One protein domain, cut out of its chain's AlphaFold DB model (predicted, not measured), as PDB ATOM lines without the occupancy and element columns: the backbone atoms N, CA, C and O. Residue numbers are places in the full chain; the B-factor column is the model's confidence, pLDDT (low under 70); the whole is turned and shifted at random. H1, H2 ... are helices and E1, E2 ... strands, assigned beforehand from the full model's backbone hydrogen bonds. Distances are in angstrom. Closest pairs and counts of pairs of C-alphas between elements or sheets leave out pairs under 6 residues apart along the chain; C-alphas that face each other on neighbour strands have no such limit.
ATOM      1  N   ILE A   6      99.317 131.506 156.348       86.44
ATOM      2  CA  ILE A   6     100.689 131.908 156.639       86.44
ATOM      3  C   ILE A   6     101.416 132.186 155.327       86.44
ATOM      4  O   ILE A   6     101.261 131.462 154.345       86.44
ATOM      5  N   GLU A   7     102.192 133.258 155.312       89.62
ATOM      6  CA  GLU A   7     103.064 133.650 154.217       89.62
ATOM      7  C   GLU A   7     104.469 133.860 154.784       89.62
ATOM      8  O   GLU A   7     104.653 134.663 155.705       89.62
ATOM      9  N   SER A   8     105.452 133.135 154.253       90.06
ATOM     10  CA  SER A   8     106.862 133.282 154.612       90.06
ATOM     11  C   SER A   8     107.612 134.045 153.523       90.06
ATOM     12  O   SER A   8     107.447 133.793 152.331       90.06
ATOM     13  N   ASN A   9     108.442 135.000 153.932       91.75
ATOM     14  CA  ASN A   9     109.279 135.793 153.041       91.75
ATOM     15  C   ASN A   9     110.588 136.185 153.741       91.75
ATOM     16  O   ASN A   9     110.720 136.103 154.959       91.75
ATOM     17  N   VAL A  10     111.546 136.693 152.965       91.31
ATOM     18  CA  VAL A  10     112.778 137.288 153.498       91.31
ATOM     19  C   VAL A  10     112.732 138.804 153.336       91.31
ATOM     20  O   VAL A  10     112.633 139.340 152.227       91.31
ATOM     21  N   VAL A  11     112.856 139.531 154.445       90.88
ATOM     22  CA  VAL A  11     113.019 140.985 154.447       90.88
ATOM     23  C   VAL A  11     114.464 141.312 154.095       90.88
ATOM     24  O   VAL A  11     115.369 141.183 154.914       90.88
ATOM     25  N   LYS A  12     114.681 141.806 152.870       90.25
ATOM     26  CA  LYS A  12     116.019 142.180 152.374       90.25
ATOM     27  C   LYS A  12     116.773 143.137 153.300       90.25
ATOM     28  O   LYS A  12     117.989 143.046 153.382       90.25
ATOM     29  N   LYS A  13     116.065 144.068 153.953       91.31
ATOM     30  CA  LYS A  13     116.619 145.025 154.924       91.31
ATOM     31  C   LYS A  13     115.524 145.538 155.862       91.31
ATOM     32  O   LYS A  13     114.516 146.069 155.382       91.31
ATOM     33  N   THR A  14     115.700 145.405 157.177       90.50
ATOM     34  CA  THR A  14     114.723 145.890 158.171       90.50
ATOM     35  C   THR A  14     114.638 147.420 158.166       90.50
ATOM     36  O   THR A  14     115.636 148.129 158.012       90.50
ATOM     37  N   ARG A  15     113.423 147.965 158.314       91.75
ATOM     38  CA  ARG A  15     113.178 149.425 158.280       91.75
ATOM     39  C   ARG A  15     113.185 150.076 159.665       91.75
ATOM     40  O   ARG A  15     113.358 151.292 159.765       91.75
ATOM     41  N   LYS A  16     112.998 149.271 160.705       93.06
ATOM     42  CA  LYS A  16     112.999 149.625 162.126       93.06
ATOM     43  C   LYS A  16     113.558 148.442 162.920       93.06
ATOM     44  O   LYS A  16     113.831 147.405 162.321       93.06
ATOM     45  N   ASP A  17     113.702 148.613 164.224       93.19
ATOM     46  CA  ASP A  17     114.040 147.505 165.111       93.19
ATOM     47  C   ASP A  17     112.853 146.537 165.210       93.19
ATOM     48  O   ASP A  17     111.685 146.946 165.189       93.19
ATOM     49  N   HIS A  18     113.163 145.250 165.292       92.50
ATOM     50  CA  HIS A  18     112.198 144.169 165.454       92.50
ATOM     51  C   HIS A  18     112.632 143.265 166.603       92.50
ATOM     52  O   HIS A  18     113.803 143.236 166.963       92.50
ATOM     53  N   GLN A  19     111.700 142.510 167.169       92.06
ATOM     54  CA  GLN A  19     112.022 141.478 168.144       92.06
ATOM     55  C   GLN A  19     112.036 140.119 167.443       92.06
ATOM     56  O   GLN A  19     111.127 139.824 166.667       92.06
ATOM     57  N   CYS A  20     113.073 139.317 167.687       91.12
ATOM     58  CA  CYS A  20     113.093 137.927 167.251       91.12
ATOM     59  C   CYS A  20     112.003 137.145 167.991       91.12
ATOM     60  O   CYS A  20     111.956 137.190 169.218       91.12
ATOM     61  N   ALA A  21     111.166 136.411 167.262       89.31
ATOM     62  CA  ALA A  21     110.073 135.624 167.827       89.31
ATOM     63  C   ALA A  21     110.557 134.458 168.706       89.31
ATOM     64  O   ALA A  21     109.826 134.036 169.590       89.31
ATOM     65  N   TYR A  22     111.785 133.975 168.487       86.69
ATOM     66  CA  TYR A  22     112.347 132.830 169.209       86.69
ATOM     67  C   TYR A  22     113.184 133.266 170.416       86.69
ATOM     68  O   TYR A  22     112.877 132.944 171.553       86.69
ATOM     69  N   CYS A  23     114.231 134.063 170.186       87.19
ATOM     70  CA  CYS A  23     115.191 134.421 171.238       87.19
ATOM     71  C   CYS A  23     114.923 135.768 171.915       87.19
ATOM     72  O   CYS A  23     115.729 136.221 172.727       87.19
ATOM     73  N   SER A  24     113.853 136.472 171.526       88.50
ATOM     74  CA  SER A  24     113.483 137.806 172.027       88.50
ATOM     75  C   SER A  24     114.537 138.913 171.864       88.50
ATOM     76  O   SER A  24     114.293 140.053 172.271       88.50
ATOM     77  N   ARG A  25     115.685 138.632 171.230       89.19
ATOM     78  CA  ARG A  25     116.711 139.636 170.929       89.19
ATOM     79  C   ARG A  25     116.182 140.687 169.968       89.19
ATOM     80  O   ARG A  25     115.366 140.407 169.086       89.19
ATOM     81  N   THR A  26     116.703 141.900 170.115       91.44
ATOM     82  CA  THR A  26     116.412 142.991 169.185       91.44
ATOM     83  C   THR A  26     117.174 142.764 167.887       91.44
ATOM     84  O   THR A  26     118.399 142.770 167.883       91.44
ATOM     85  N   ILE A  27     116.445 142.593 166.789       92.00
ATOM     86  CA  ILE A  27     116.949 142.645 165.421       92.00
ATOM     87  C   ILE A  27     117.055 144.124 165.032       92.00
ATOM     88  O   ILE A  27     116.017 144.780 164.880       92.00
ATOM     89  N   PRO A  28     118.271 144.675 164.877       91.19
ATOM     90  CA  PRO A  28     118.441 146.093 164.604       91.19
ATOM     91  C   PRO A  28     117.831 146.525 163.268       91.19
ATOM     92  O   PRO A  28     117.738 145.765 162.296       91.19
ATOM     93  N   LYS A  29     117.475 147.803 163.174       91.94
ATOM     94  CA  LYS A  29     117.200 148.466 161.902       91.94
ATOM     95  C   LYS A  29     118.395 148.323 160.959       91.94
ATOM     96  O   LYS A  29     119.533 148.611 161.316       91.94
ATOM     97  N   GLY A  30     118.114 147.997 159.702       89.38
ATOM     98  CA  GLY A  30     119.124 147.838 158.666       89.38
ATOM     99  C   GLY A  30     119.716 146.434 158.576       89.38
ATOM    100  O   GLY A  30     120.486 146.207 157.644       89.38
ATOM    101  N   SER A  31     119.333 145.501 159.456       90.06
ATOM    102  CA  SER A  31     119.716 144.093 159.341       90.06
ATOM    103  C   SER A  31     119.238 143.509 158.007       90.06
ATOM    104  O   SER A  31     118.058 143.662 157.660       90.06
ATOM    105  N   PRO A  32     120.137 142.884 157.229       90.44
ATOM    106  CA  PRO A  32     119.800 142.312 155.940       90.44
ATOM    107  C   PRO A  32     119.223 140.901 156.076       90.44
ATOM    108  O   PRO A  32     119.531 140.192 157.029       90.44
ATOM    109  N   ASN A  33     118.447 140.481 155.078       90.12
ATOM    110  CA  ASN A  33     117.983 139.099 154.903       90.12
ATOM    111  C   ASN A  33     117.332 138.483 156.156       90.12
ATOM    112  O   ASN A  33     117.691 137.391 156.569       90.12
ATOM    113  N   ILE A  34     116.395 139.204 156.772       91.81
ATOM    114  CA  ILE A  34     115.700 138.754 157.981       91.81
ATOM    115  C   ILE A  34     114.471 137.919 157.599       91.81
ATOM    116  O   ILE A  34     113.595 138.452 156.905       91.81
ATOM    117  N   PRO A  35     114.364 136.655 158.045       92.19
ATOM    118  CA  PRO A  35     113.156 135.859 157.876       92.19
ATOM    119  C   PRO A  35     111.954 136.541 158.513       92.19
ATOM    120  O   PRO A  35     112.033 137.110 159.606       92.19
ATOM    121  N   HIS A  36     110.838 136.493 157.802       92.31
ATOM    122  CA  HIS A  36     109.594 137.121 158.197       92.31
ATOM    123  C   HIS A  36     108.421 136.218 157.840       92.31
ATOM    124  O   HIS A  36     108.306 135.736 156.713       92.31
ATOM    125  N   TRP A  37     107.520 136.048 158.801       92.12
ATOM    126  CA  TRP A  37     106.237 135.394 158.592       92.12
ATOM    127  C   TRP A  37     105.122 136.380 158.856       92.12
ATOM    128  O   TRP A  37     105.126 137.106 159.854       92.12
ATOM    129  N   LYS A  38     104.142 136.379 157.964       91.69
ATOM    130  CA  LYS A  38     102.879 137.075 158.144       91.69
ATOM    131  C   LYS A  38     101.779 136.035 158.159       91.69
ATOM    132  O   LYS A  38     101.675 135.247 157.225       91.69
ATOM    133  N   TYR A  39     100.967 136.033 159.202       88.75
ATOM    134  CA  TYR A  39      99.889 135.063 159.324       88.75
ATOM    135  C   TYR A  39      98.634 135.689 159.913       88.75
ATOM    136  O   TYR A  39      98.687 136.731 160.565       88.75
ATOM    137  N   SER A  40      97.500 135.059 159.627       90.88
ATOM    138  CA  SER A  40      96.201 135.401 160.194       90.88
ATOM    139  C   SER A  40      95.764 134.286 161.129       90.88
ATOM    140  O   SER A  40      95.656 133.144 160.690       90.88
ATOM    141  N   MET A  41      95.467 134.614 162.382       82.69
ATOM    142  CA  MET A  41      94.878 133.686 163.348       82.69
ATOM    143  C   MET A  41      93.695 134.385 164.015       82.69
ATOM    144  O   MET A  41      93.813 135.529 164.436       82.69
ATOM    145  N   ASP A  42      92.527 133.741 164.000       85.06
ATOM    146  CA  ASP A  42      91.274 134.281 164.555       85.06
ATOM    147  C   ASP A  42      90.883 135.689 164.057       85.06
ATOM    148  O   ASP A  42      90.205 136.457 164.733       85.06
ATOM    149  N   GLY A  43      91.269 136.014 162.819       83.44
ATOM    150  CA  GLY A  43      90.993 137.305 162.180       83.44
ATOM    151  C   GLY A  43      92.021 138.398 162.483       83.44
ATOM    152  O   GLY A  43      91.923 139.487 161.915       83.44
ATOM    153  N   GLU A  44      93.027 138.115 163.313       87.00
ATOM    154  CA  GLU A  44      94.129 139.028 163.600       87.00
ATOM    155  C   GLU A  44      95.346 138.725 162.730       87.00
ATOM    156  O   GLU A  44      95.787 137.582 162.614       87.00
ATOM    157  N   ILE A  45      95.911 139.772 162.125       89.81
ATOM    158  CA  ILE A  45      97.137 139.672 161.331       89.81
ATOM    159  C   ILE A  45      98.336 139.882 162.251       89.81
ATOM    160  O   ILE A  45      98.522 140.969 162.800       89.81
ATOM    161  N   GLN A  46      99.196 138.877 162.331       89.38
ATOM    162  CA  GLN A  46     100.438 138.908 163.090       89.38
ATOM    163  C   GLN A  46     101.651 138.905 162.152       89.38
ATOM    164  O   GLN A  46     101.578 138.501 160.988       89.38
ATOM    165  N   ASN A  47     102.769 139.435 162.653       91.31
ATOM    166  CA  ASN A  47     104.047 139.455 161.951       91.31
ATOM    167  C   ASN A  47     105.141 138.988 162.906       91.31
ATOM    168  O   ASN A  47     105.320 139.600 163.959       91.31
ATOM    169  N   SER A  48     105.905 137.988 162.487       91.94
ATOM    170  CA  SER A  48     107.011 137.421 163.257       91.94
ATOM    171  C   SER A  48     108.306 137.528 162.469       91.94
ATOM    172  O   SER A  48     108.299 137.447 161.241       91.94
ATOM    173  N   TYR A  49     109.415 137.735 163.175       92.44
ATOM    174  CA  TYR A  49     110.748 137.886 162.596       92.44
ATOM    175  C   TYR A  49     111.712 136.931 163.297       92.44
ATOM    176  O   TYR A  49     111.608 136.771 164.511       92.44
ATOM    177  N   ALA A  50     112.666 136.343 162.577       91.31
ATOM    178  CA  ALA A  50     113.759 135.577 163.184       91.31
ATOM    179  C   ALA A  50     115.080 136.330 163.048       91.31
ATOM    180  O   ALA A  50     115.349 136.943 162.018       91.31
ATOM    181  N   CYS A  51     115.931 136.287 164.069       91.19
ATOM    182  CA  CYS A  51     117.323 136.698 163.900       91.19
ATOM    183  C   CYS A  51     118.108 135.619 163.139       91.19
ATOM    184  O   CYS A  51     117.702 134.461 163.162       91.19
ATOM    185  N   HIS A  52     119.254 135.977 162.550       88.31
ATOM    186  CA  HIS A  52     120.086 135.053 161.761       88.31
ATOM    187  C   HIS A  52     120.443 133.766 162.497       88.31
ATOM    188  O   HIS A  52     120.325 132.697 161.925       88.31
ATOM    189  N   TRP A  53     120.782 133.851 163.786       87.44
ATOM    190  CA  TRP A  53     121.075 132.647 164.564       87.44
ATOM    191  C   TRP A  53     119.864 131.706 164.633       87.44
ATOM    192  O   TRP A  53     120.000 130.516 164.408       87.44
ATOM    193  N   CYS A  54     118.663 132.225 164.906       88.06
ATOM    194  CA  CYS A  54     117.468 131.378 164.995       88.06
ATOM    195  C   CYS A  54     117.032 130.849 163.623       88.06
ATOM    196  O   CYS A  54     116.427 129.789 163.557       88.06
ATOM    197  N   ASP A  55     117.324 131.581 162.548       86.44
ATOM    198  CA  ASP A  55     117.104 131.114 161.179       86.44
ATOM    199  C   ASP A  55     118.015 129.929 160.841       86.44
ATOM    200  O   ASP A  55     117.544 128.881 160.419       86.44
ATOM    201  N   GLU A  56     119.316 130.064 161.115       85.56
ATOM    202  CA  GLU A  56     120.317 129.016 160.876       85.56
ATOM    203  C   GLU A  56     120.051 127.740 161.686       85.56
ATOM    204  O   GLU A  56     120.445 126.659 161.263       85.56
ATOM    205  N   HIS A  57     119.351 127.859 162.817       83.69
ATOM    206  CA  HIS A  57     119.033 126.754 163.723       83.69
ATOM    207  C   HIS A  57     117.531 126.445 163.758       83.69
ATOM    208  O   HIS A  57     117.040 125.850 164.718       83.69
ATOM    209  N   SER A  58     116.774 126.836 162.723       81.75
ATOM    210  CA  SER A  58     115.317 126.657 162.698       81.75
ATOM    211  C   SER A  58     114.882 125.194 162.814       81.75
ATOM    212  O   SER A  58     113.780 124.921 163.279       81.75
ATOM    213  N   GLU A  59     115.744 124.260 162.401       79.94
ATOM    214  CA  GLU A  59     115.516 122.814 162.511       79.94
ATOM    215  C   GLU A  59     115.554 122.295 163.953       79.94
ATOM    216  O   GLU A  59     114.910 121.299 164.250       79.94
ATOM    217  N   HIS A  60     116.266 122.983 164.847       77.31
ATOM    218  CA  HIS A  60     116.307 122.652 166.272       77.31
ATOM    219  C   HIS A  60     115.154 123.297 167.037       77.31
ATOM    220  O   HIS A  60     114.724 122.787 168.062       77.31
ATOM    221  N   LEU A  61     114.644 124.420 166.526       79.56
ATOM    222  CA  LEU A  61     113.555 125.184 167.134       79.56
ATOM    223  C   LEU A  61     112.164 124.585 166.860       79.56
ATOM    224  O   LEU A  61     111.169 125.186 167.262       79.56
ATOM    225  N   ASN A  62     112.072 123.449 166.162       73.25
ATOM    226  CA  ASN A  62     110.816 122.774 165.843       73.25
ATOM    227  C   ASN A  62     110.977 121.257 166.021       73.25
ATOM    228  O   ASN A  62     111.878 120.661 165.438       73.25
ATOM    229  N   ASP A  63     110.101 120.627 166.802       65.69
ATOM    230  CA  ASP A  63     110.181 119.196 167.131       65.69
ATOM    231  C   ASP A  63     109.495 118.272 166.102       65.69
ATOM    232  O   ASP A  63     109.335 117.068 166.320       65.69
ATOM    233  N   GLY A  64     109.091 118.816 164.950       60.00
ATOM    234  CA  GLY A  64     108.434 118.062 163.881       60.00
ATOM    235  C   GLY A  64     106.937 117.828 164.101       60.00
ATOM    236  O   GLY A  64     106.287 117.261 163.219       60.00
ATOM    237  N   HIS A  65     106.374 118.297 165.221       57.25
ATOM    238  CA  HIS A  65     104.936 118.315 165.500       57.25
ATOM    239  C   HIS A  65     104.311 119.716 165.387       57.25
ATOM    240  O   HIS A  65     103.210 119.942 165.885       57.25
ATOM    241  N   ASP A  66     104.981 120.634 164.680       56.59
ATOM    242  CA  ASP A  66     104.642 122.062 164.599       56.59
ATOM    243  C   ASP A  66     104.729 122.793 165.957       56.59
ATOM    244  O   ASP A  66     104.261 123.931 166.078       56.59
ATOM    245  N   GLU A  67     105.355 122.186 166.974       63.41
ATOM    246  CA  GLU A  67     105.611 122.834 168.257       63.41
ATOM    247  C   GLU A  67     106.963 123.560 168.215       63.41
ATOM    248  O   GLU A  67     107.991 123.018 167.806       63.41
ATOM    249  N   ILE A  68     106.947 124.838 168.604       66.12
ATOM    250  CA  ILE A  68     108.169 125.633 168.739       66.12
ATOM    251  C   ILE A  68     108.839 125.225 170.051       66.12
ATOM    252  O   ILE A  68     108.247 125.401 171.116       66.12
ATOM    253  N   ALA A  69     110.068 124.721 169.967       71.38
ATOM    254  CA  ALA A  69     110.876 124.385 171.133       71.38
ATOM    255  C   ALA A  69     111.327 125.652 171.884       71.38
ATOM    256  O   ALA A  69     111.467 126.729 171.287       71.38
ATOM    257  N   ASP A  70     111.556 125.540 173.198       80.38
ATOM    258  CA  ASP A  70     112.118 126.650 173.969       80.38
ATOM    259  C   ASP A  70     113.523 126.953 173.441       80.38
ATOM    260  O   ASP A  70     114.402 126.093 173.389       80.38
ATOM    261  N   PHE A  71     113.736 128.204 173.038       84.19
ATOM    262  CA  PHE A  71     115.030 128.679 172.574       84.19
ATOM    263  C   PHE A  71     116.151 128.357 173.571       84.19
ATOM    264  O   PHE A  71     117.255 128.038 173.135       84.19
ATOM    265  N   ALA A  72     115.888 128.447 174.880       83.00
ATOM    266  CA  ALA A  72     116.878 128.139 175.906       83.00
ATOM    267  C   ALA A  72     117.329 126.674 175.836       83.00
ATOM    268  O   ALA A  72     118.531 126.417 175.786       83.00
ATOM    269  N   ASP A  73     116.375 125.748 175.733       81.12
ATOM    270  CA  ASP A  73     116.645 124.311 175.647       81.12
ATOM    271  C   ASP A  73     117.436 123.980 174.374       81.12
ATOM    272  O   ASP A  73     118.452 123.291 174.427       81.12
ATOM    273  N   CYS A  74     117.049 124.557 173.230       84.81
ATOM    274  CA  CYS A  74     117.772 124.353 171.972       84.81
ATOM    275  C   CYS A  74     119.211 124.880 172.027       84.81
ATOM    276  O   CYS A  74     120.119 124.272 171.462       84.81
ATOM    277  N   VAL A  75     119.431 126.033 172.665       85.00
ATOM    278  CA  VAL A  75     120.773 126.609 172.830       85.00
ATOM    279  C   VAL A  75     121.626 125.722 173.734       85.00
ATOM    280  O   VAL A  75     122.793 125.490 173.418       85.00
ATOM    281  N   ASP A  76     121.055 125.217 174.826       84.38
ATOM    282  CA  ASP A  76     121.747 124.313 175.743       84.38
ATOM    283  C   ASP A  76     122.149 123.008 175.067       84.38
ATOM    284  O   ASP A  76     123.306 122.603 175.168       84.38
ATOM    285  N   GLU A  77     121.240 122.384 174.319       83.38
ATOM    286  CA  GLU A  77     121.545 121.174 173.555       83.38
ATOM    287  C   GLU A  77     122.605 121.423 172.479       83.38
ATOM    288  O   GLU A  77     123.526 120.619 172.315       83.38
ATOM    289  N   TYR A  78     122.517 122.549 171.765       84.00
ATOM    290  CA  TYR A  78     123.454 122.878 170.694       84.00
ATOM    291  C   TYR A  78     124.890 123.039 171.210       84.00
ATOM    292  O   TYR A  78     125.829 122.498 170.627       84.00
ATOM    293  N   PHE A  79     125.068 123.754 172.324       84.25
ATOM    294  CA  PHE A  79     126.388 123.998 172.914       84.25
ATOM    295  C   PHE A  79     126.808 122.948 173.948       84.25
ATOM    296  O   PHE A  79     127.894 123.064 174.520       84.25
ATOM    297  N   TYR A  80     126.008 121.896 174.144       80.38
ATOM    298  CA  TYR A  80     126.259 120.850 175.134       80.38
ATOM    299  C   TYR A  80     127.644 120.204 174.992       80.38
ATOM    300  O   TYR A  80     128.300 119.907 175.983       80.38
ATOM    301  N   PHE A  81     128.123 120.012 173.758       80.44
ATOM    302  CA  PHE A  81     129.438 119.412 173.504       80.44
ATOM    303  C   PHE A  81     130.600 120.416 173.535       80.44
ATOM    304  O   PHE A  81     131.761 120.003 173.564       80.44
ATOM    305  N   GLU A  82     130.312 121.718 173.489       83.25
ATOM    306  CA  GLU A  82     131.322 122.783 173.473       83.25
ATOM    307  C   GLU A  82     131.593 123.366 174.866       83.25
ATOM    308  O   GLU A  82     132.665 123.929 175.105       83.25
ATOM    309  N   LEU A  83     130.641 123.223 175.789       83.50
ATOM    310  CA  LEU A  83     130.714 123.735 177.152       83.50
ATOM    311  C   LEU A  83     130.792 122.589 178.176       83.50
ATOM    312  O   LEU A  83     130.333 121.483 177.900       83.50
ATOM    313  N   PRO A  84     131.374 122.815 179.370       81.50
ATOM    314  CA  PRO A  84     131.284 121.846 180.461       81.50
ATOM    315  C   PRO A  84     129.822 121.567 180.842       81.50
ATOM    316  O   PRO A  84     128.988 122.470 180.765       81.50
ATOM    317  N   GLU A  85     129.532 120.349 181.316       78.50
ATOM    318  CA  GLU A  85     128.166 119.877 181.625       78.50
ATOM    319  C   GLU A  85     127.392 120.764 182.613       78.50
ATOM    320  O   GLU A  85     126.161 120.712 182.629       78.50
ATOM    321  N   ASP A  86     128.083 121.589 183.398       85.81
ATOM    322  CA  ASP A  86     127.495 122.446 184.432       85.81
ATOM    323  C   ASP A  86     127.078 123.833 183.913       85.81
ATOM    324  O   ASP A  86     126.396 124.579 184.616       85.81
ATOM    325  N   TYR A  87     127.437 124.184 182.672       86.69
ATOM    326  CA  TYR A  87     127.039 125.451 182.062       86.69
ATOM    327  C   TYR A  87     125.660 125.343 181.411       86.69
ATOM    328  O   TYR A  87     125.393 124.433 180.625       86.69
ATOM    329  N   ARG A  88     124.785 126.302 181.714       87.19
ATOM    330  CA  ARG A  88     123.465 126.455 181.087       87.19
ATOM    331  C   ARG A  88     123.278 127.852 180.534       87.19
ATOM    332  O   ARG A  88     123.855 128.822 181.033       87.19
ATOM    333  N   PHE A  89     122.462 127.962 179.502       88.31
ATOM    334  CA  PHE A  89     122.059 129.208 178.904       88.31
ATOM    335  C   PHE A  89     121.326 130.030 179.956       88.31
ATOM    336  O   PHE A  89     120.354 129.603 180.573       88.31
ATOM    337  N   TYR A  90     121.820 131.242 180.168       87.88
ATOM    338  CA  TYR A  90     121.286 132.140 181.174       87.88
ATOM    339  C   TYR A  90     120.482 133.264 180.533       87.88
ATOM    340  O   TYR A  90     119.356 133.556 180.938       87.88
ATOM    341  N   LYS A  91     121.072 133.941 179.544       87.69
ATOM    342  CA  LYS A  91     120.437 135.078 178.875       87.69
ATOM    343  C   LYS A  91     121.129 135.435 177.572       87.69
ATOM    344  O   LYS A  91     122.260 135.044 177.296       87.69
ATOM    345  N   THR A  92     120.471 136.304 176.819       86.81
ATOM    346  CA  THR A  92     121.118 137.052 175.743       86.81
ATOM    347  C   THR A  92     121.636 138.396 176.259       86.81
ATOM    348  O   THR A  92     121.039 139.010 177.144       86.81
ATOM    349  N   ASP A  93     122.766 138.854 175.724       87.25
ATOM    350  CA  ASP A  93     123.354 140.160 176.032       87.25
ATOM    351  C   ASP A  93     123.930 140.786 174.756       87.25
ATOM    352  O   ASP A  93     125.071 140.533 174.359       87.25
ATOM    353  N   GLY A  94     123.087 141.554 174.063       84.25
ATOM    354  CA  GLY A  94     123.391 142.093 172.740       84.25
ATOM    355  C   GLY A  94     123.670 140.979 171.727       84.25
ATOM    356  O   GLY A  94     122.806 140.150 171.440       84.25
ATOM    357  N   ASP A  95     124.896 140.966 171.208       87.31
ATOM    358  CA  ASP A  95     125.381 139.978 170.239       87.31
ATOM    359  C   ASP A  95     125.905 138.689 170.891       87.31
ATOM    360  O   ASP A  95     126.476 137.847 170.203       87.31
ATOM    361  N   TYR A  96     125.743 138.517 172.204       88.69
ATOM    362  CA  TYR A  96     126.257 137.356 172.928       88.69
ATOM    363  C   TYR A  96     125.135 136.476 173.479       88.69
ATOM    364  O   TYR A  96     124.124 136.971 173.987       88.69
ATOM    365  N   LEU A  97     125.359 135.164 173.422       89.62
ATOM    366  CA  LEU A  97     124.679 134.178 174.257       89.62
ATOM    367  C   LEU A  97     125.517 133.999 175.523       89.62
ATOM    368  O   LEU A  97     126.729 133.789 175.440       89.62
ATOM    369  N   VAL A  98     124.894 134.164 176.686       90.00
ATOM    370  CA  VAL A  98     125.566 134.096 177.983       90.00
ATOM    371  C   VAL A  98     125.169 132.798 178.660       90.00
ATOM    372  O   VAL A  98     123.983 132.562 178.889       90.00
ATOM    373  N   PHE A  99     126.173 132.002 178.997       90.75
ATOM    374  CA  PHE A  99     126.055 130.759 179.736       90.75
ATOM    375  C   PHE A  99     126.624 130.954 181.128       90.75
ATOM    376  O   PHE A  99     127.619 131.662 181.302       90.75
ATOM    377  N   ARG A 100     126.004 130.311 182.104       89.75
ATOM    378  CA  ARG A 100     126.396 130.384 183.500       89.75
ATOM    379  C   ARG A 100     126.607 128.990 184.058       89.75
ATOM    380  O   ARG A 100     125.829 128.088 183.768       89.75
ATOM    381  N   ASP A 101     127.649 128.862 184.863       86.69
ATOM    382  CA  ASP A 101     127.906 127.689 185.685       86.69
ATOM    383  C   ASP A 101     126.848 127.586 186.800       86.69
ATOM    384  O   ASP A 101     126.714 128.492 187.628       86.69
ATOM    385  N   ASN A 102     126.088 126.489 186.813       80.50
ATOM    386  CA  ASN A 102     125.055 126.230 187.818       80.50
ATOM    387  C   ASN A 102     125.614 126.084 189.240       80.50
ATOM    388  O   ASN A 102     124.906 126.382 190.205       80.50
ATOM    389  N   ASP A 103     126.868 125.653 189.380       80.88
ATOM    390  CA  ASP A 103     127.525 125.456 190.671       80.88
ATOM    391  C   ASP A 103     128.276 126.711 191.132       80.88
ATOM    392  O   ASP A 103     128.630 126.845 192.311       80.88
ATOM    393  N   ASN A 104     128.515 127.662 190.223       73.81
ATOM    394  CA  ASN A 104     129.285 128.862 190.506       73.81
ATOM    395  C   ASN A 104     128.779 130.098 189.745       73.81
ATOM    396  O   ASN A 104     129.265 130.450 188.671       73.81
ATOM    397  N   ASP A 105     127.904 130.862 190.404       68.31
ATOM    398  CA  ASP A 105     127.299 132.126 189.944       68.31
ATOM    399  C   ASP A 105     128.302 133.250 189.558       68.31
ATOM    400  O   ASP A 105     127.893 134.366 189.225       68.31
ATOM    401  N   SER A 106     129.617 133.006 189.635       67.69
ATOM    402  CA  SER A 106     130.671 133.999 189.394       67.69
ATOM    403  C   SER A 106     131.369 133.910 188.030       67.69
ATOM    404  O   SER A 106     132.147 134.814 187.712       67.69
ATOM    405  N   VAL A 107     131.096 132.885 187.209       70.38
ATOM    406  CA  VAL A 107     131.734 132.720 185.889       70.38
ATOM    407  C   VAL A 107     130.686 132.639 184.779       70.38
ATOM    408  O   VAL A 107     130.017 131.626 184.601       70.38
ATOM    409  N   ASP A 108     130.580 133.717 183.998       83.94
ATOM    410  CA  ASP A 108     129.765 133.755 182.783       83.94
ATOM    411  C   ASP A 108     130.658 133.461 181.556       83.94
ATOM    412  O   ASP A 108     131.632 134.176 181.292       83.94
ATOM    413  N   VAL A 109     130.305 132.443 180.765       87.94
ATOM    414  CA  VAL A 109     130.880 132.196 179.432       87.94
ATOM    415  C   VAL A 109     130.021 132.904 178.392       87.94
ATOM    416  O   VAL A 109     128.795 132.849 178.427       87.94
ATOM    417  N   ARG A 110     130.656 133.613 177.454       90.56
ATOM    418  CA  ARG A 110     129.957 134.408 176.436       90.56
ATOM    419  C   ARG A 110     130.337 133.915 175.051       90.56
ATOM    420  O   ARG A 110     131.490 134.056 174.648       90.56
ATOM    421  N   ILE A 111     129.360 133.396 174.317       88.50
ATOM    422  CA  ILE A 111     129.527 132.971 172.926       88.50
ATOM    423  C   ILE A 111     129.019 134.082 172.012       88.50
ATOM    424  O   ILE A 111     127.914 134.596 172.185       88.50
ATOM    425  N   PHE A 112     129.851 134.492 171.055       87.94
ATOM    426  CA  PHE A 112     129.509 135.547 170.106       87.94
ATOM    427  C   PHE A 112     128.580 135.009 169.012       87.94
ATOM    428  O   PHE A 112     128.965 134.135 168.242       87.94
ATOM    429  N   ALA A 113     127.373 135.562 168.933       85.94
ATOM    430  CA  ALA A 113     126.320 135.190 167.995       85.94
ATOM    431  C   ALA A 113     125.596 136.457 167.491       85.94
ATOM    432  O   ALA A 113     124.445 136.699 167.860       85.94
TER     433      ALA A 113
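This is residues 6 to 113 of the 121 residues of an uncharacterized protein of Candidatus Methanofastidiosum sp (UniProt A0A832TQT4). Two lobes, each built on a small antiparallel sheet of three strands, sit at the two ends of the longest axis. One holds the sheet E1, E2, E3; the other holds the sheet E4, E5, E6 with helix H2 packed over E4, and the short helix H1 lies between the lobes. The 108 printed residues have six named strands and two named helices, in the order E1, E2, E3, H1, H2, E4, E5, E6, and the class is mixed, helices and strands. The whole is only just compact, close to loose, with a radius of gyration of the C-alphas of 15.5 A and spans of 47 by 33 by 21 A.

E1, residues 6 to 13, E2, residues 32 to 41, and E3, residues 44 to 49, form a meander, each strand the antiparallel neighbour of the one before. E1 and E2 are a hairpin at 154 degrees, with N 9 and O 36 2.9 A apart, within hydrogen-bond range. E2 and E3 are a hairpin at 157 degrees, with N 46 and O 39 2.8 A apart, also within range. H1, residues 52 to 56, only grazes this sheet with its residues 52 to 55; its closest C-alphas with E2 are those of Ile 34 and His 52, 6.9 A apart. H2, residues 71 to 79, is apart from H1, but only just, at 8.4 A. E4, residues 87 to 93, E5, residues 96 to 101, and E6, residues 108 to 112, form a second meander, in a strongly twisted sheet. N 90 and O 98 of the hairpin E4 and E5 are 2.8 A apart, and N 99 and O 109 of the hairpin E5 and E6 are 2.8 A apart, both within range. H2 is on this sheet at a height of 8.8 A, over E4 and slantwise to the strands, at 56 degrees to E4 on the local plane; the closest C-alphas are those of Asp 76 and Phe 89, 5.8 A apart. In H1 and H2 every O i to N i+4 pair is within hydrogen-bond range.

E1 begins at C-alpha 6, (100.689, 131.908, 156.639), and is 20.7 A long. E2 is the longest strand, 27.4 A, and E3 measures 16.7 A. H2 begins at C-alpha 71, (115.030, 128.679, 172.574), and measures 12.3 A. E4 measures 16.3 A, E5 16.1 A, and E6 ends at C-alpha 112, (129.509, 135.547, 170.106).

The C-alphas of Gly 43 and Asn 104, the two farthest apart, are 48.4 A apart. The printed part has no cut. The links E1 to E2 and H1 to H2 are long; in the first, residues 18 to 19 pair antiparallel with residues 26 to 27. The mean pLDDT of the printed part is 85.1, and residues 63 to 68 and 105 to 106 are under 70.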